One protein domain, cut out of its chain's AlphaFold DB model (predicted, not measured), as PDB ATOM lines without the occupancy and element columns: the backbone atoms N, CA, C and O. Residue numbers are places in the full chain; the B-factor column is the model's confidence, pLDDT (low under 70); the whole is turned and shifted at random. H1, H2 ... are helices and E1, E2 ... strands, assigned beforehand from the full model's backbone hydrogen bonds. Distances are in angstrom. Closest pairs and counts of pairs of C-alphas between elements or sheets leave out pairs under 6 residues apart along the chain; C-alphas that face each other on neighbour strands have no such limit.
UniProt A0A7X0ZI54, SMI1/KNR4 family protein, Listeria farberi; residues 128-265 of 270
ATOM      1  N   GLN A 128     115.334 136.780  65.138       93.25
ATOM      2  CA  GLN A 128     114.403 135.673  65.337       93.25
ATOM      3  C   GLN A 128     115.117 134.315  65.315       93.25
ATOM      4  O   GLN A 128     114.818 133.467  66.154       93.25
ATOM      5  N   ARG A 129     116.079 134.118  64.401       94.81
ATOM      6  CA  ARG A 129     116.895 132.894  64.341       94.81
ATOM      7  C   ARG A 129     117.757 132.728  65.585       94.81
ATOM      8  O   ARG A 129     117.765 131.647  66.157       94.81
ATOM      9  N   VAL A 130     118.406 133.801  66.043       97.06
ATOM     10  CA  VAL A 130     119.189 133.780  67.290       97.06
ATOM     11  C   VAL A 130     118.308 133.363  68.466       97.06
ATOM     12  O   VAL A 130     118.677 132.461  69.203       97.06
ATOM     13  N   VAL A 131     117.116 133.954  68.615       97.19
ATOM     14  CA  VAL A 131     116.188 133.593  69.701       97.19
ATOM     15  C   VAL A 131     115.763 132.124  69.634       97.19
ATOM     16  O   VAL A 131     115.681 131.476  70.675       97.19
ATOM     17  N   ALA A 132     115.486 131.599  68.437       96.88
ATOM     18  CA  ALA A 132     115.122 130.196  68.258       96.88
ATOM     19  C   ALA A 132     116.276 129.257  68.645       96.88
ATOM     20  O   ALA A 132     116.072 128.330  69.426       96.88
ATOM     21  N   ILE A 133     117.488 129.559  68.176       97.12
ATOM     22  CA  ILE A 133     118.702 128.793  68.474       97.12
ATOM     23  C   ILE A 133     119.025 128.825  69.971       97.12
ATOM     24  O   ILE A 133     119.238 127.781  70.577       97.12
ATOM     25  N   GLU A 134     118.992 129.994  70.611       97.94
ATOM     26  CA  GLU A 134     119.199 130.111  72.060       97.94
ATOM     27  C   GLU A 134     118.169 129.305  72.865       97.94
ATOM     28  O   GLU A 134     118.497 128.738  73.908       97.94
ATOM     29  N   ALA A 135     116.915 129.250  72.400       97.44
ATOM     30  CA  ALA A 135     115.867 128.469  73.050       97.44
ATOM     31  C   ALA A 135     116.113 126.958  72.938       97.44
ATOM     32  O   ALA A 135     115.842 126.234  73.895       97.44
ATOM     33  N   GLU A 136     116.635 126.497  71.802       96.44
ATOM     34  CA  GLU A 136     116.994 125.096  71.576       96.44
ATOM     35  C   GLU A 136     118.238 124.686  72.371       96.44
ATOM     36  O   GLU A 136     118.215 123.683  73.081       96.44
ATOM     37  N   LEU A 137     119.296 125.500  72.319       95.94
ATOM     38  CA  LEU A 137     120.535 125.279  73.069       95.94
ATOM     39  C   LEU A 137     120.316 125.398  74.586       95.94
ATOM     40  O   LEU A 137     121.036 124.800  75.383       95.94
ATOM     41  N   GLY A 138     119.340 126.206  75.007       97.38
ATOM     42  CA  GLY A 138     119.096 126.533  76.410       97.38
ATOM     43  C   GLY A 138     120.123 127.502  77.007       97.38
ATOM     44  O   GLY A 138     120.164 127.645  78.230       97.38
ATOM     45  N   TYR A 139     120.925 128.163  76.170       98.31
ATOM     46  CA  TYR A 139     121.961 129.129  76.543       98.31
ATOM     47  C   TYR A 139     121.738 130.460  75.822       98.31
ATOM     48  O   TYR A 139     121.324 130.483  74.664       98.31
ATOM     49  N   LYS A 140     122.044 131.572  76.494       98.38
ATOM     50  CA  LYS A 140     122.180 132.878  75.840       98.38
ATOM     51  C   LYS A 140     123.565 133.011  75.240       98.38
ATOM     52  O   LYS A 140     124.539 132.813  75.951       98.38
ATOM     53  N   LEU A 141     123.638 133.373  73.964       98.69
ATOM     54  CA  LEU A 141     124.909 133.554  73.274       98.69
ATOM     55  C   LEU A 141     125.564 134.886  73.685       98.69
ATOM     56  O   LEU A 141     124.854 135.878  73.893       98.69
ATOM     57  N   PRO A 142     126.909 134.953  73.745       98.50
ATOM     58  CA  PRO A 142     127.623 136.207  73.951       98.50
ATOM     59  C   PRO A 142     127.242 137.228  72.879       98.50
ATOM     60  O   PRO A 142     127.161 136.908  71.688       98.50
ATOM     61  N   LYS A 143     127.057 138.488  73.277       97.81
ATOM     62  CA  LYS A 143     126.694 139.551  72.323       97.81
ATOM     63  C   LYS A 143     127.776 139.767  71.266       97.81
ATOM     64  O   LYS A 143     127.449 139.955  70.099       97.81
ATOM     65  N   SER A 144     129.046 139.682  71.660       98.19
ATOM     66  CA  SER A 144     130.193 139.782  70.752       98.19
ATOM     67  C   SER A 144     130.271 138.607  69.770       98.19
ATOM     68  O   SER A 144     130.686 138.795  68.629       98.19
ATOM     69  N   TYR A 145     129.808 137.415  70.162       98.50
ATOM     70  CA  TYR A 145     129.721 136.255  69.272       98.50
ATOM     71  C   TYR A 145     128.661 136.467  68.193       98.50
ATOM     72  O   TYR A 145     128.965 136.369  67.007       98.50
ATOM     73  N   ILE A 146     127.446 136.869  68.589       97.88
ATOM     74  CA  ILE A 146     126.387 137.240  67.638       97.88
ATOM     75  C   ILE A 146     126.885 138.355  66.711       97.88
ATOM     76  O   ILE A 146     126.761 138.238  65.495       97.88
ATOM     77  N   TYR A 147     127.497 139.403  67.266       97.12
ATOM     78  CA  TYR A 147     128.035 140.517  66.491       97.12
ATOM     79  C   TYR A 147     129.034 140.048  65.422       97.12
ATOM     80  O   TYR A 147     128.893 140.410  64.251       97.12
ATOM     81  N   LEU A 148     130.010 139.206  65.783       96.88
ATOM     82  CA  LEU A 148     130.997 138.687  64.833       96.88
ATOM     83  C   LEU A 148     130.316 137.999  63.638       96.88
ATOM     84  O   LEU A 148     130.653 138.286  62.483       96.88
ATOM     85  N   MET A 149     129.317 137.162  63.930       96.44
ATOM     86  CA  MET A 149     128.560 136.411  62.929       96.44
ATOM     87  C   MET A 149     127.712 137.292  62.015       96.44
ATOM     88  O   MET A 149     127.511 136.968  60.844       96.44
ATOM     89  N   ARG A 150     127.211 138.414  62.535       95.00
ATOM     90  CA  ARG A 150     126.377 139.347  61.772       95.00
ATOM     91  C   ARG A 150     127.172 140.280  60.872       95.00
ATOM     92  O   ARG A 150     126.705 140.579  59.777       95.00
ATOM     93  N   HIS A 151     128.326 140.751  61.341       91.50
ATOM     94  CA  HIS A 151     129.036 141.882  60.724       91.50
ATOM     95  C   HIS A 151     130.290 141.487  59.955       91.50
ATOM     96  O   HIS A 151     130.834 142.314  59.224       91.50
ATOM     97  N   THR A 152     130.752 140.241  60.083       90.00
ATOM     98  CA  THR A 152     131.885 139.746  59.289       90.00
ATOM     99  C   THR A 152     131.525 138.522  58.459       90.00
ATOM    100  O   THR A 152     131.534 138.597  57.233       90.00
ATOM    101  N   GLN A 153     131.202 137.404  59.107       91.06
ATOM    102  CA  GLN A 153     130.803 136.149  58.481       91.06
ATOM    103  C   GLN A 153     130.213 135.238  59.558       91.06
ATOM    104  O   GLN A 153     130.783 135.149  60.645       91.06
ATOM    105  N   ASN A 154     129.117 134.535  59.262       95.56
ATOM    106  CA  ASN A 154     128.513 133.601  60.208       95.56
ATOM    107  C   ASN A 154     129.247 132.249  60.217       95.56
ATOM    108  O   ASN A 154     128.788 131.283  59.614       95.56
ATOM    109  N   GLY A 155     130.402 132.219  60.879       95.88
ATOM    110  CA  GLY A 155     131.290 131.066  60.998       95.88
ATOM    111  C   GLY A 155     132.325 130.991  59.879       95.88
ATOM    112  O   GLY A 155     132.242 131.708  58.880       95.88
ATOM    113  N   GLY A 156     133.339 130.145  60.037       95.00
ATOM    114  CA  GLY A 156     134.350 129.913  59.004       95.00
ATOM    115  C   GLY A 156     135.710 129.468  59.527       95.00
ATOM    116  O   GLY A 156     135.959 129.420  60.727       95.00
ATOM    117  N   ILE A 157     136.610 129.182  58.588       95.00
ATOM    118  CA  ILE A 157     138.018 128.873  58.861       95.00
ATOM    119  C   ILE A 157     138.771 130.178  59.132       95.00
ATOM    120  O   ILE A 157     138.570 131.169  58.419       95.00
ATOM    121  N   VAL A 158     139.652 130.181  60.131       94.50
ATOM    122  CA  VAL A 158     140.443 131.363  60.492       94.50
ATOM    123  C   VAL A 158     141.830 131.351  59.842       94.50
ATOM    124  O   VAL A 158     142.429 130.302  59.624       94.50
ATOM    125  N   SER A 159     142.361 132.531  59.514       92.56
ATOM    126  CA  SER A 159     143.744 132.733  59.047       92.56
ATOM    127  C   SER A 159     144.712 133.177  60.149       92.56
ATOM    128  O   SER A 159     145.915 133.313  59.898       92.56
ATOM    129  N   THR A 160     144.179 133.432  61.343       86.88
ATOM    130  CA  THR A 160     144.869 133.766  62.595       86.88
ATOM    131  C   THR A 160     144.261 132.880  63.683       86.88
ATOM    132  O   THR A 160     143.178 133.158  64.185       86.88
ATOM    133  N   GLY A 161     144.898 131.738  63.952       91.25
ATOM    134  CA  GLY A 161     144.304 130.668  64.761       91.25
ATOM    135  C   GLY A 161     145.004 130.388  66.085       91.25
ATOM    136  O   GLY A 161     144.491 129.582  66.852       91.25
ATOM    137  N   SER A 162     146.151 131.006  66.372       95.12
ATOM    138  CA  SER A 162     146.906 130.711  67.594       95.12
ATOM    139  C   SER A 162     146.443 131.595  68.750       95.12
ATOM    140  O   SER A 162     146.186 132.783  68.560       95.12
ATOM    141  N   VAL A 163     146.358 131.022  69.950       95.06
ATOM    142  CA  VAL A 163     145.944 131.704  71.187       95.06
ATOM    143  C   VAL A 163     146.993 131.435  72.263       95.06
ATOM    144  O   VAL A 163     147.312 130.269  72.506       95.06
ATOM    145  N   PRO A 164     147.550 132.465  72.922       94.81
ATOM    146  CA  PRO A 164     148.546 132.252  73.962       94.81
ATOM    147  C   PRO A 164     147.897 131.669  75.225       94.81
ATOM    148  O   PRO A 164     146.803 132.066  75.621       94.81
ATOM    149  N   THR A 165     148.605 130.773  75.907       94.38
ATOM    150  CA  THR A 165     148.233 130.255  77.230       94.38
ATOM    151  C   THR A 165     149.455 130.209  78.146       94.38
ATOM    152  O   THR A 165     150.597 130.119  77.704       94.38
ATOM    153  N   THR A 166     149.216 130.300  79.452       92.50
ATOM    154  CA  THR A 166     150.259 130.115  80.481       92.50
ATOM    155  C   THR A 166     150.279 128.697  81.046       92.50
ATOM    156  O   THR A 166     151.179 128.345  81.808       92.50
ATOM    157  N   GLU A 167     149.293 127.883  80.672       95.00
ATOM    158  CA  GLU A 167     149.181 126.486  81.054       95.00
ATOM    159  C   GLU A 167     149.409 125.585  79.836       95.00
ATOM    160  O   GLU A 167     148.784 125.824  78.801       95.00
ATOM    161  N   PRO A 168     150.231 124.526  79.963       94.31
ATOM    162  CA  PRO A 168     150.498 123.611  78.859       94.31
ATOM    163  C   PRO A 168     149.282 122.724  78.552       94.31
ATOM    164  O   PRO A 168     148.569 122.310  79.481       94.31
ATOM    165  N   SER A 169     149.093 122.398  77.276       92.94
ATOM    166  CA  SER A 169     148.248 121.302  76.787       92.94
ATOM    167  C   SER A 169     149.086 120.032  76.556       92.94
ATOM    168  O   SER A 169     150.293 120.002  76.809       92.94
ATOM    169  N   SER A 170     148.451 118.970  76.074       92.88
ATOM    170  CA  SER A 170     149.055 117.710  75.637       92.88
ATOM    171  C   SER A 170     150.072 117.890  74.508       92.88
ATOM    172  O   SER A 170     151.000 117.087  74.388       92.88
ATOM    173  N   TRP A 171     149.942 118.956  73.712       92.25
ATOM    174  CA  TRP A 171     150.717 119.157  72.488       92.25
ATOM    175  C   TRP A 171     151.500 120.479  72.429       92.25
ATOM    176  O   TRP A 171     152.370 120.616  71.568       92.25
ATOM    177  N   SER A 172     151.252 121.436  73.332       93.06
ATOM    178  CA  SER A 172     151.972 122.717  73.382       93.06
ATOM    179  C   SER A 172     152.196 123.220  74.806       93.06
ATOM    180  O   SER A 172     151.386 123.011  75.707       93.06
ATOM    181  N   GLU A 173     153.315 123.917  75.018       93.69
ATOM    182  CA  GLU A 173     153.681 124.469  76.325       93.69
ATOM    183  C   GLU A 173     152.992 125.805  76.635       93.69
ATOM    184  O   GLU A 173     152.812 126.138  77.807       93.69
ATOM    185  N   ASN A 174     152.651 126.594  75.611       94.38
ATOM    186  CA  ASN A 174     152.294 128.007  75.779       94.38
ATOM    187  C   ASN A 174     151.282 128.559  74.759       94.38
ATOM    188  O   ASN A 174     151.024 129.766  74.752       94.38
ATOM    189  N   CYS A 175     150.706 127.725  73.894       94.94
ATOM    190  CA  CYS A 175     149.665 128.151  72.960       94.94
ATOM    191  C   CYS A 175     148.653 127.032  72.687       94.94
ATOM    192  O   CYS A 175     148.942 125.859  72.895       94.94
ATOM    193  N   ILE A 176     147.471 127.407  72.204       95.69
ATOM    194  CA  ILE A 176     146.559 126.499  71.498       95.69
ATOM    195  C   ILE A 176     146.312 127.031  70.087       95.69
ATOM    196  O   ILE A 176     146.644 128.180  69.789       95.69
ATOM    197  N   ALA A 177     145.725 126.209  69.221       95.81
ATOM    198  CA  ALA A 177     145.393 126.574  67.853       95.81
ATOM    199  C   ALA A 177     143.939 126.217  67.550       95.81
ATOM    200  O   ALA A 177     143.459 125.167  67.968       95.81
ATOM    201  N   ILE A 178     143.256 127.069  66.792       96.94
ATOM    202  CA  ILE A 178     141.926 126.810  66.242       96.94
ATOM    203  C   ILE A 178     141.980 126.754  64.714       96.94
ATOM    204  O   ILE A 178     142.740 127.481  64.069       96.94
ATOM    205  N   THR A 179     141.149 125.894  64.137       95.44
ATOM    206  CA  THR A 179     140.953 125.764  62.688       95.44
ATOM    207  C   THR A 179     139.832 126.681  62.220       95.44
ATOM    208  O   THR A 179     139.968 127.399  61.229       95.44
ATOM    209  N   GLY A 180     138.706 126.671  62.930       95.56
ATOM    210  CA  GLY A 180     137.515 127.396  62.523       95.56
ATOM    211  C   GLY A 180     136.612 127.724  63.695       95.56
ATOM    212  O   GLY A 180     136.615 127.044  64.718       95.56
ATOM    213  N   ILE A 181     135.845 128.793  63.523       97.69
ATOM    214  CA  ILE A 181     134.833 129.245  64.470       97.69
ATOM    215  C   ILE A 181     133.480 128.808  63.917       97.69
ATOM    216  O   ILE A 181     133.146 129.115  62.770       97.69
ATOM    217  N   MET A 182     132.711 128.102  64.737       98.06
ATOM    218  CA  MET A 182     131.395 127.572  64.389       98.06
ATOM    219  C   MET A 182     130.412 128.726  64.163       98.06
ATOM    220  O   MET A 182     130.395 129.674  64.946       98.06
ATOM    221  N   GLY A 183     129.608 128.675  63.102       97.81
ATOM    222  CA  GLY A 183     128.531 129.634  62.855       97.81
ATOM    223  C   GLY A 183     127.285 129.361  63.703       97.81
ATOM    224  O   GLY A 183     127.104 128.276  64.258       97.81
ATOM    225  N   ILE A 184     126.403 130.353  63.778       98.06
ATOM    226  CA  ILE A 184     125.079 130.281  64.401       98.06
ATOM    227  C   ILE A 184     124.081 129.727  63.379       98.06
ATOM    228  O   ILE A 184     123.656 130.456  62.483       98.06
ATOM    229  N   GLY A 185     123.688 128.464  63.522       96.19
ATOM    230  CA  GLY A 185     122.720 127.814  62.636       96.19
ATOM    231  C   GLY A 185     122.890 126.299  62.575       96.19
ATOM    232  O   GLY A 185     123.629 125.724  63.375       96.19
ATOM    233  N   GLU A 186     122.193 125.664  61.637       94.06
ATOM    234  CA  GLU A 186     122.074 124.206  61.476       94.06
ATOM    235  C   GLU A 186     122.486 123.691  60.083       94.06
ATOM    236  O   GLU A 186     122.485 122.483  59.851       94.06
ATOM    237  N   HIS A 187     122.804 124.574  59.130       92.12
ATOM    238  CA  HIS A 187     123.138 124.167  57.764       92.12
ATOM    239  C   HIS A 187     124.564 123.620  57.651       92.12
ATOM    240  O   HIS A 187     124.791 122.655  56.918       92.12
ATOM    241  N   GLY A 188     125.522 124.248  58.336       93.50
ATOM    242  CA  GLY A 188     126.897 123.764  58.387       93.50
ATOM    243  C   GLY A 188     127.013 122.521  59.272       93.50
ATOM    244  O   GLY A 188     126.336 122.388  60.286       93.50
ATOM    245  N   ILE A 189     127.882 121.579  58.901       94.88
ATOM    246  CA  ILE A 189     128.088 120.356  59.697       94.88
ATOM    247  C   ILE A 189     128.660 120.708  61.080       94.88
ATOM    248  O   ILE A 189     128.248 120.121  62.078       94.88
ATOM    249  N   SER A 190     129.547 121.700  61.140       94.81
ATOM    250  CA  SER A 190     130.240 122.193  62.333       94.81
ATOM    251  C   SER A 190     129.750 123.592  62.741       94.81
ATOM    252  O   SER A 190     130.541 124.438  63.160       94.81
ATOM    253  N   THR A 191     128.452 123.872  62.606       97.00
ATOM    254  CA  THR A 191     127.787 125.021  63.251       97.00
ATOM    255  C   THR A 191     127.254 124.630  64.629       97.00
ATOM    256  O   THR A 191     127.162 123.448  64.964       97.00
ATOM    257  N   ILE A 192     126.893 125.606  65.466       97.25
ATOM    258  CA  ILE A 192     126.505 125.335  66.864       97.25
ATOM    259  C   ILE A 192     125.228 124.489  67.017       97.25
ATOM    260  O   ILE A 192     125.078 123.839  68.049       97.25
ATOM    261  N   ASN A 193     124.354 124.445  66.001       95.50
ATOM    262  CA  ASN A 193     123.210 123.525  65.898       95.50
ATOM    263  C   ASN A 193     123.373 122.527  64.733       95.50
ATOM    264  O   ASN A 193     122.412 121.878  64.328       95.50
ATOM    265  N   GLY A 194     124.582 122.398  64.186       95.56
ATOM    266  CA  GLY A 194     124.911 121.427  63.148       95.56
ATOM    267  C   GLY A 194     125.008 119.994  63.681       95.56
ATOM    268  O   GLY A 194     124.654 119.693  64.823       95.56
ATOM    269  N   MET A 195     125.524 119.092  62.847       95.56
ATOM    270  CA  MET A 195     125.723 117.684  63.211       95.56
ATOM    271  C   MET A 195     126.802 117.508  64.289       95.56
ATOM    272  O   MET A 195     126.602 116.749  65.230       95.56
ATOM    273  N   HIS A 196     127.915 118.236  64.183       95.44
ATOM    274  CA  HIS A 196     128.999 118.256  65.169       95.44
ATOM    275  C   HIS A 196     128.794 119.379  66.198       95.44
ATOM    276  O   HIS A 196     129.705 120.156  66.493       95.44
ATOM    277  N   ASN A 197     127.571 119.496  66.717       95.81
ATOM    278  CA  ASN A 197     127.235 120.440  67.779       95.81
ATOM    279  C   ASN A 197     127.771 119.979  69.148       95.81
ATOM    280  O   ASN A 197     128.411 118.941  69.290       95.81
ATOM    281  N   THR A 198     127.472 120.742  70.198       96.88
ATOM    282  CA  THR A 198     127.951 120.421  71.551       96.88
ATOM    283  C   THR A 198     127.464 119.061  72.070       96.88
ATOM    284  O   THR A 198     128.211 118.368  72.762       96.88
ATOM    285  N   ASN A 199     126.244 118.638  71.727       96.56
ATOM    286  CA  ASN A 199     125.723 117.342  72.171       96.56
ATOM    287  C   ASN A 199     126.539 116.193  71.574       96.56
ATOM    288  O   ASN A 199     126.885 115.272  72.301       96.56
ATOM    289  N   PHE A 200     126.938 116.286  70.302       96.81
ATOM    290  CA  PHE A 200     127.845 115.311  69.688       96.81
ATOM    291  C   PHE A 200     129.151 115.171  70.490       96.81
ATOM    292  O   PHE A 200     129.536 114.067  70.878       96.81
ATOM    293  N   TRP A 201     129.800 116.288  70.831       96.81
ATOM    294  CA  TRP A 201     131.073 116.256  71.562       96.81
ATOM    295  C   TRP A 201     130.933 115.754  73.004       96.81
ATOM    296  O   TRP A 201     131.813 115.065  73.519       96.81
ATOM    297  N   THR A 202     129.820 116.054  73.670       97.25
ATOM    298  CA  THR A 202     129.575 115.586  75.044       97.25
ATOM    299  C   THR A 202     129.122 114.123  75.099       97.25
ATOM    300  O   THR A 202     129.665 113.348  75.885       97.25
ATOM    301  N   GLU A 203     128.171 113.710  74.259       97.19
ATOM    302  CA  GLU A 203     127.571 112.370  74.295       97.19
ATOM    303  C   GLU A 203     128.437 111.313  73.602       97.19
ATOM    304  O   GLU A 203     128.565 110.199  74.114       97.19
ATOM    305  N   GLU A 204     129.045 111.644  72.459       96.38
ATOM    306  CA  GLU A 204     129.836 110.685  71.678       96.38
ATOM    307  C   GLU A 204     131.321 110.712  72.052       96.38
ATOM    308  O   GLU A 204     131.964 109.662  72.096       96.38
ATOM    309  N   TRP A 205     131.860 111.896  72.364       96.56
ATOM    310  CA  TRP A 205     133.284 112.090  72.669       96.56
ATOM    311  C   TRP A 205     133.583 112.327  74.149       96.56
ATOM    312  O   TRP A 205     134.751 112.434  74.515       96.56
ATOM    313  N   GLY A 206     132.570 112.383  75.017       97.50
ATOM    314  CA  GLY A 206     132.753 112.471  76.468       97.50
ATOM    315  C   GLY A 206     133.265 113.820  76.979       97.50
ATOM    316  O   GLY A 206     133.742 113.880  78.113       97.50
ATOM    317  N   TYR A 207     133.185 114.891  76.179       98.31
ATOM    318  CA  TYR A 207     133.539 116.233  76.648       98.31
ATOM    319  C   TYR A 207     132.680 116.644  77.858       98.31
ATOM    320  O   TYR A 207     131.497 116.299  77.930       98.31
ATOM    321  N   PRO A 208     133.247 117.389  78.825       97.75
ATOM    322  CA  PRO A 208     132.520 117.796  80.019       97.75
ATOM    323  C   PRO A 208     131.414 118.807  79.688       97.75
ATOM    324  O   PRO A 208     131.594 119.709  78.871       97.75
ATOM    325  N   ASP A 209     130.288 118.706  80.399       97.06
ATOM    326  CA  ASP A 209     129.170 119.654  80.306       97.06
ATOM    327  C   ASP A 209     129.538 120.991  80.974       97.06
ATOM    328  O   ASP A 209     129.288 121.225  82.161       97.06
ATOM    329  N   VAL A 210     130.227 121.847  80.217       98.06
ATOM    330  CA  VAL A 210     130.622 123.197  80.652       98.06
ATOM    331  C   VAL A 210     129.789 124.296  79.997       98.06
ATOM    332  O   VAL A 210     129.751 125.416  80.509       98.06
ATOM    333  N   GLY A 211     129.136 124.007  78.870       98.31
ATOM    334  CA  GLY A 211     128.526 125.033  78.037       98.31
ATOM    335  C   GLY A 211     128.441 124.651  76.568       98.31
ATOM    336  O   GLY A 211     127.862 123.620  76.268       98.31
ATOM    337  N   LEU A 212     128.971 125.490  75.671       98.56
ATOM    338  CA  LEU A 212     128.828 125.338  74.213       98.56
ATOM    339  C   LEU A 212     130.184 125.249  73.511       98.56
ATOM    340  O   LEU A 212     131.004 126.143  73.695       98.56
ATOM    341  N   ALA A 213     130.391 124.250  72.655       98.25
ATOM    342  CA  ALA A 213     131.498 124.226  71.702       98.25
ATOM    343  C   ALA A 213     131.315 125.338  70.654       98.25
ATOM    344  O   ALA A 213     130.215 125.523  70.128       98.25
ATOM    345  N   ILE A 214     132.381 126.092  70.370       98.31
ATOM    346  CA  ILE A 214     132.346 127.237  69.438       98.31
ATOM    347  C   ILE A 214     133.503 127.284  68.442       98.31
ATOM    348  O   ILE A 214     133.451 128.071  67.495       98.31
ATOM    349  N   ALA A 215     134.549 126.484  68.638       97.75
ATOM    350  CA  ALA A 215     135.656 126.403  67.698       97.75
ATOM    351  C   ALA A 215     136.296 125.015  67.711       97.75
ATOM    352  O   ALA A 215     136.484 124.408  68.769       97.75
ATOM    353  N   ASP A 216     136.629 124.557  66.507       94.81
ATOM    354  CA  ASP A 216     137.389 123.334  66.267       94.81
ATOM    355  C   ASP A 216     138.890 123.642  66.245       94.81
ATOM    356  O   ASP A 216     139.307 124.754  65.888       94.81
ATOM    357  N   CYS A 217     139.700 122.649  66.586       96.06
ATOM    358  CA  CYS A 217     141.154 122.716  66.620       96.06
ATOM    359  C   CYS A 217     141.765 121.824  65.519       96.06
ATOM    360  O   CYS A 217     141.091 120.961  64.955       96.06
ATOM    361  N   PRO A 218     143.050 121.995  65.156       94.44
ATOM    362  CA  PRO A 218     143.682 121.196  64.097       94.44
ATOM    363  C   PRO A 218     143.747 119.687  64.371       94.44
ATOM    364  O   PRO A 218     144.067 118.912  63.469       94.44
ATOM    365  N   SER A 219     143.470 119.269  65.606       92.94
ATOM    366  CA  SER A 219     143.554 117.883  66.055       92.94
ATOM    367  C   SER A 219     142.390 116.998  65.596       92.94
ATOM    368  O   SER A 219     142.440 115.796  65.831       92.94
ATOM    369  N   ALA A 220     141.371 117.558  64.932       90.00
ATOM    370  CA  ALA A 220     140.148 116.853  64.543       90.00
ATOM    371  C   ALA A 220     139.356 116.305  65.749       90.00
ATOM    372  O   ALA A 220     138.958 115.139  65.769       90.00
ATOM    373  N   GLY A 221     139.123 117.167  66.746       90.62
ATOM    374  CA  GLY A 221     138.268 116.875  67.901       90.62
ATOM    375  C   GLY A 221     138.965 116.248  69.113       90.62
ATOM    376  O   GLY A 221     138.286 115.891  70.071       90.62
ATOM    377  N   HIS A 222     140.295 116.116  69.109       94.94
ATOM    378  CA  HIS A 222     141.066 115.739  70.307       94.94
ATOM    379  C   HIS A 222     141.312 116.925  71.251       94.94
ATOM    380  O   HIS A 222     141.737 116.767  72.396       94.94
ATOM    381  N   ASP A 223     141.013 118.129  70.789       96.81
ATOM    382  CA  ASP A 223     140.886 119.315  71.603       96.81
ATOM    383  C   ASP A 223     139.906 120.291  70.953       96.81
ATOM    384  O   ASP A 223     139.664 120.245  69.748       96.81
ATOM    385  N   MET A 224     139.268 121.122  71.774       97.88
ATOM    386  CA  MET A 224     138.187 121.999  71.328       97.88
ATOM    387  C   MET A 224     138.073 123.246  72.197       97.88
ATOM    388  O   MET A 224     138.486 123.252  73.360       97.88
ATOM    389  N   VAL A 225     137.441 124.291  71.662       98.62
ATOM    390  CA  VAL A 225     137.169 125.535  72.394       98.62
ATOM    391  C   VAL A 225     135.682 125.670  72.715       98.62
ATOM    392  O   VAL A 225     134.821 125.534  71.843       98.62
ATOM    393  N   PHE A 226     135.391 125.980  73.978       98.81
ATOM    394  CA  PHE A 226     134.051 126.090  74.542       98.81
ATOM    395  C   PHE A 226     133.810 127.461  75.185       98.81
ATOM    396  O   PHE A 226     134.704 128.073  75.770       98.81
ATOM    397  N   LEU A 227     132.557 127.906  75.151       98.88
ATOM    398  CA  LEU A 227     132.004 128.884  76.079       98.88
ATOM    399  C   LEU A 227     131.675 128.170  77.395       98.88
ATOM    400  O   LEU A 227     130.842 127.265  77.405       98.88
ATOM    401  N   ASP A 228     132.305 128.573  78.497       98.81
ATOM    402  CA  ASP A 228     132.133 127.983  79.828       98.81
ATOM    403  C   ASP A 228     131.133 128.789  80.669       98.81
ATOM    404  O   ASP A 228     131.425 129.885  81.164       98.81
ATOM    405  N   TYR A 229     129.945 128.217  80.862       98.75
ATOM    406  CA  TYR A 229     128.839 128.817  81.608       98.75
ATOM    407  C   TYR A 229     128.769 128.360  83.068       98.75
ATOM    408  O   TYR A 229     127.875 128.806  83.796       98.75
ATOM    409  N   ARG A 230     129.682 127.501  83.547       98.38
ATOM    410  CA  ARG A 230     129.602 126.926  84.908       98.38
ATOM    411  C   ARG A 230     129.540 127.988  86.008       98.38
ATOM    412  O   ARG A 230     128.875 127.779  87.020       98.38
ATOM    413  N   ASN A 231     130.200 129.129  85.799       97.94
ATOM    414  CA  ASN A 231     130.265 130.220  86.775       97.94
ATOM    415  C   ASN A 231     129.172 131.282  86.592       97.94
ATOM    416  O   ASN A 231     128.643 131.791  87.578       97.94
ATOM    417  N   CYS A 232     128.845 131.648  85.350       98.00
ATOM    418  CA  CYS A 232     127.916 132.744  85.055       98.00
ATOM    419  C   CYS A 232     126.458 132.279  84.872       98.00
ATOM    420  O   CYS A 232     125.543 133.106  84.867       98.00
ATOM    421  N   GLY A 233     126.233 130.965  84.774       98.12
ATOM    422  CA  GLY A 233     124.935 130.365  84.483       98.12
ATOM    423  C   GLY A 233     124.512 130.570  83.028       98.12
ATOM    424  O   GLY A 233     125.067 131.392  82.310       98.12
ATOM    425  N   LYS A 234     123.472 129.854  82.588       98.00
ATOM    426  CA  LYS A 234     123.075 129.759  81.168       98.00
ATOM    427  C   LYS A 234     122.696 131.081  80.478       98.00
ATOM    428  O   LYS A 234     122.514 131.107  79.268       98.00
ATOM    429  N   THR A 235     122.521 132.161  81.238       97.75
ATOM    430  CA  THR A 235     122.138 133.488  80.730       97.75
ATOM    431  C   THR A 235     123.196 134.567  80.972       97.75
ATOM    432  O   THR A 235     122.925 135.734  80.696       97.75
ATOM    433  N   GLY A 236     124.331 134.216  81.583       97.38
ATOM    434  CA  GLY A 236     125.427 135.144  81.859       97.38
ATOM    435  C   GLY A 236     126.401 135.266  80.688       97.38
ATOM    436  O   GLY A 236     126.249 134.589  79.678       97.38
ATOM    437  N   GLU A 237     127.415 136.121  80.843       98.12
ATOM    438  CA  GLU A 237     128.537 136.215  79.899       98.12
ATOM    439  C   GLU A 237     129.563 135.115  80.246       98.12
ATOM    440  O   GLU A 237     130.107 135.138  81.357       98.12
ATOM    441  N   PRO A 238     129.774 134.101  79.388       98.75
ATOM    442  CA  PRO A 238     130.683 132.989  79.662       98.75
ATOM    443  C   PRO A 238     132.148 133.358  79.406       98.75
ATOM    444  O   PRO A 238     132.463 134.140  78.509       98.75
ATOM    445  N   ALA A 239     133.044 132.711  80.150       98.75
ATOM    446  CA  ALA A 239     134.461 132.682  79.801       98.75
ATOM    447  C   ALA A 239     134.687 131.772  78.585       98.75
ATOM    448  O   ALA A 239     133.845 130.928  78.270       98.75
ATOM    449  N   VAL A 240     135.840 131.899  77.927       98.88
ATOM    450  CA  VAL A 240     136.244 130.979  76.854       98.88
ATOM    451  C   VAL A 240     137.317 130.036  77.376       98.88
ATOM    452  O   VAL A 240     138.283 130.480  78.005       98.88
ATOM    453  N   VAL A 241     137.151 128.739  77.128       98.81
ATOM    454  CA  VAL A 241     138.068 127.689  77.582       98.81
ATOM    455  C   VAL A 241     138.458 126.760  76.441       98.81
ATOM    456  O   VAL A 241     137.659 126.476  75.555       98.81
ATOM    457  N   HIS A 242     139.684 126.262  76.488       98.62
ATOM    458  CA  HIS A 242     140.149 125.114  75.723       98.62
ATOM    459  C   HIS A 242     139.961 123.850  76.560       98.62
ATOM    460  O   HIS A 242     140.138 123.887  77.781       98.62
ATOM    461  N   ILE A 243     139.580 122.751  75.918       98.44
ATOM    462  CA  ILE A 243     139.427 121.446  76.552       98.44
ATOM    463  C   ILE A 243     140.246 120.430  75.767       98.44
ATOM    464  O   ILE A 243     139.963 120.162  74.600       98.44
ATOM    465  N   ASP A 244     141.243 119.868  76.439       97.31
ATOM    466  CA  ASP A 244     142.226 118.939  75.893       97.31
ATOM    467  C   ASP A 244     141.853 117.498  76.244       97.31
ATOM    468  O   ASP A 244     142.024 117.070  77.390       97.31
ATOM    469  N   GLN A 245     141.319 116.751  75.277       96.81
ATOM    470  CA  GLN A 245     140.842 115.387  75.503       96.81
ATOM    471  C   GLN A 245     141.996 114.423  75.803       96.81
ATOM    472  O   GLN A 245     141.863 113.572  76.686       96.81
ATOM    473  N   GLU A 246     143.149 114.591  75.150       94.94
ATOM    474  CA  GLU A 246     144.343 113.776  75.414       94.94
ATOM    475  C   GLU A 246     144.962 114.081  76.788       94.94
ATOM    476  O   GLU A 246     145.606 113.223  77.398       94.94
ATOM    477  N   GLY A 247     144.718 115.285  77.306       94.00
ATOM    478  CA  GLY A 247     145.089 115.738  78.645       94.00
ATOM    479  C   GLY A 247     144.097 115.375  79.757       94.00
ATOM    480  O   GLY A 247     144.065 116.088  80.759       94.00
ATOM    481  N   ASP A 248     143.288 114.318  79.605       96.31
ATOM    482  CA  ASP A 248     142.214 113.933  80.548       96.31
ATOM    483  C   ASP A 248     141.132 115.023  80.690       96.31
ATOM    484  O   ASP A 248     140.707 115.389  81.788       96.31
ATOM    485  N   TYR A 249     140.717 115.587  79.550       97.69
ATOM    486  CA  TYR A 249     139.770 116.709  79.453       97.69
ATOM    487  C   TYR A 249     140.192 117.918  80.295       97.69
ATOM    488  O   TYR A 249     139.353 118.604  80.892       97.69
ATOM    489  N   LYS A 250     141.501 118.197  80.355       97.62
ATOM    490  CA  LYS A 250     142.027 119.373  81.049       97.62
ATOM    491  C   LYS A 250     141.393 120.630  80.458       97.62
ATOM    492  O   LYS A 250     141.449 120.858  79.254       97.62
ATOM    493  N   ILE A 251     140.827 121.458  81.331       98.38
ATOM    494  CA  ILE A 251     140.194 122.724  80.957       98.38
ATOM    495  C   ILE A 251     141.179 123.860  81.215       98.38
ATOM    496  O   ILE A 251     141.571 124.088  82.361       98.38
ATOM    497  N   ILE A 252     141.540 124.588  80.163       98.19
ATOM    498  CA  ILE A 252     142.447 125.737  80.204       98.19
ATOM    499  C   ILE A 252     141.645 126.991  79.866       98.19
ATOM    500  O   ILE A 252     140.993 127.066  78.827       98.19
ATOM    501  N   LYS A 253     141.682 128.001  80.733       98.25
ATOM    502  CA  LYS A 253     140.998 129.269  80.464       98.25
ATOM    503  C   LYS A 253     141.776 130.094  79.439       98.25
ATOM    504  O   LYS A 253     142.962 130.339  79.633       98.25
ATOM    505  N   LEU A 254     141.085 130.564  78.402       98.44
ATOM    506  CA  LEU A 254     141.660 131.382  77.331       98.44
ATOM    507  C   LEU A 254     141.338 132.872  77.493       98.44
ATOM    508  O   LEU A 254     142.212 133.708  77.289       98.44
ATOM    509  N   ALA A 255     140.104 133.216  77.875       98.44
ATOM    510  CA  ALA A 255     139.663 134.608  78.011       98.44
ATOM    511  C   ALA A 255     138.488 134.760  78.990       98.44
ATOM    512  O   ALA A 255     137.791 133.781  79.285       98.44
ATOM    513  N   ASP A 256     138.238 135.981  79.480       98.38
ATOM    514  CA  ASP A 256     137.091 136.270  80.357       98.38
ATOM    515  C   ASP A 256     135.765 136.370  79.593       98.38
ATOM    516  O   ASP A 256     134.705 136.183  80.189       98.38
ATOM    517  N   ASN A 257     135.816 136.647  78.289       98.69
ATOM    518  CA  ASN A 257     134.658 136.723  77.400       98.69
ATOM    519  C   ASN A 257     135.060 136.431  75.944       98.69
ATOM    520  O   ASN A 257     136.243 136.338  75.607       98.69
ATOM    521  N   PHE A 258     134.064 136.296  75.064       98.62
ATOM    522  CA  PHE A 258     134.299 135.964  73.656       98.62
ATOM    523  C   PHE A 258     135.034 137.069  72.875       98.62
ATOM    524  O   PHE A 258     135.811 136.760  71.974       98.62
ATOM    525  N   GLU A 259     134.830 138.347  73.213       98.12
ATOM    526  CA  GLU A 259     135.521 139.437  72.511       98.12
ATOM    527  C   GLU A 259     137.030 139.379  72.769       98.12
ATOM    528  O   GLU A 259     137.819 139.385  71.826       98.12
ATOM    529  N   GLU A 260     137.427 139.248  74.035       97.94
ATOM    530  CA  GLU A 260     138.829 139.097  74.430       97.94
ATOM    531  C   GLU A 260     139.492 137.875  73.789       97.94
ATOM    532  O   GLU A 260     140.638 137.968  73.351       97.94
ATOM    533  N   PHE A 261     138.770 136.755  73.675       98.12
ATOM    534  CA  PHE A 261     139.268 135.560  72.993       98.12
ATOM    535  C   PHE A 261     139.635 135.853  71.535       98.12
ATOM    536  O   PHE A 261     140.768 135.601  71.130       98.12
ATOM    537  N   ILE A 262     138.722 136.444  70.762       97.50
ATOM    538  CA  ILE A 262     138.985 136.773  69.355       97.50
ATOM    539  C   ILE A 262     140.113 137.800  69.219       97.50
ATOM    540  O   ILE A 262     140.953 137.665  68.333       97.50
ATOM    541  N   LEU A 263     140.183 138.794  70.109       95.88
ATOM    542  CA  LEU A 263     141.252 139.798  70.100       95.88
ATOM    543  C   LEU A 263     142.627 139.239  70.501       95.88
ATOM    544  O   LEU A 263     143.640 139.881  70.225       95.88
ATOM    545  N   SER A 264     142.676 138.068  71.143       95.19
ATOM    546  CA  SER A 264     143.926 137.391  71.508       95.19
ATOM    547  C   SER A 264     144.529 136.546  70.381       95.19
ATOM    548  O   SER A 264     145.689 136.137  70.487       95.19
ATOM    549  N   LEU A 265     143.762 136.287  69.313       95.19
ATOM    550  CA  LEU A 265     144.210 135.479  68.185       95.19
ATOM    551  C   LEU A 265     145.390 136.140  67.470       95.19
ATOM    552  O   LEU A 265     145.378 137.336  67.169       95.19
TER     553      LEU A 265
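Overview. This is residues 128 to 265 of the 270 residues of the protein "SMI1/KNR4 family protein" of Listeria farberi (UniProt A0A7X0ZI54). A strongly twisted sheet of four strands, E3 to E6, makes the core, with H4 packed over one face and the short H3 over the opposite face near the E3 edge. Along the longest axis H1 makes one end, the small hairpin of E1 and E2 makes the other, and H2 sits beside H4. The printed part has 138 residues, with four named helices and six named strands in the order H1 H2 E1 E2 H3 E3 E4 E5 E6 H4; the class is mixed, helices and strands, and under half of the residues, 62, are in named elements. The larger sheet runs E3, E4, E5, E6 and the smaller E1, E2, both antiparallel. The whole is compact, with a radius of gyration of the C-alphas of 13.7 A and spans of 42 by 30 by 28 A.

Along the chain. Find C-alpha 128 at (114.403, 135.673, 65.337), where H1 begins; it covers residues 128 to 137 and measures 14.3 A. H2, residues 143 to 151, follows and measures 12.1 A. Next come two strands of 6.8 A each: E1, residues 162 to 164, and E2, residues 175 to 177. Residues 178 to 197 hold no named element; after them H3, residues 198 to 203, measures 8.5 A. Look for C-alpha 211 at (128.526, 125.033, 78.037), where E3 begins and runs to residue 216 over 14.8 A. E4, residues 223 to 228, is also 14.8 A long; E5, residues 239 to 244, is 16.3 A; E6, residues 250 to 255, is 15.7 A. H4, residues 258 to 264, spans 10.0 A and ends at C-alpha 264, (143.926, 137.391, 71.508).

Arrangement. Start at the sheet, where E3 to E6 form a meander, each strand the antiparallel neighbour of the one before, and each successive pair is a hairpin. Its edge strands are E3 and E6, and from edge to edge the strands' lines turn by 96 degrees. Between E3 and E4 look at N 214 and O 225, 2.9 A apart; between E4 and E5 at N 226 and O 241, 2.8 A; between E5 and E6 at N 242 and O 252, 2.8 A. Beside E3, residues 180 to 181 pair antiparallel with its residues 215 to 216, and also with residues 156 to 157. H4 is on the sheet at a height of 8.9 A, over E5 and only just over E6, where 3 of its C-alphas fall; it runs slantwise to the strands, at 46 degrees to E5 on the local plane. On the opposite face, H3 is on the sheet at a height of 9.4 A, only just over E3 with 3 of its C-alphas; it runs across the strands, and the closest C-alphas of the two, Thr 198 and Ala 213, are 5.2 A apart. H2 touches H4, with C-alphas Ser 144 and Glu 259 closest at 5.6 A, and their lines are only just about perpendicular at 71 degrees. H1 is close to H2 but not clearly touching, with C-alphas Val 130 and Ile 146 closest at 8.0 A. In the hairpin of E1 and E2, N 163 and O 176 are 2.9 A apart; E1 comes within 6.0 A of H4, between the C-alphas of Val 163 and Ser 264. In H1, H2, H3 and H4 every O i to N i+4 pair is within hydrogen-bond range.

Size, cuts and confidence. The two C-alphas farthest apart are those of Gln 128 and Glu 173, at 42.3 A. The printed part has no cut from residue 128 to 265. The link from E2 to H3, 20 residues, is long. The mean pLDDT of the printed part is 96.3, and no printed residue is under 70.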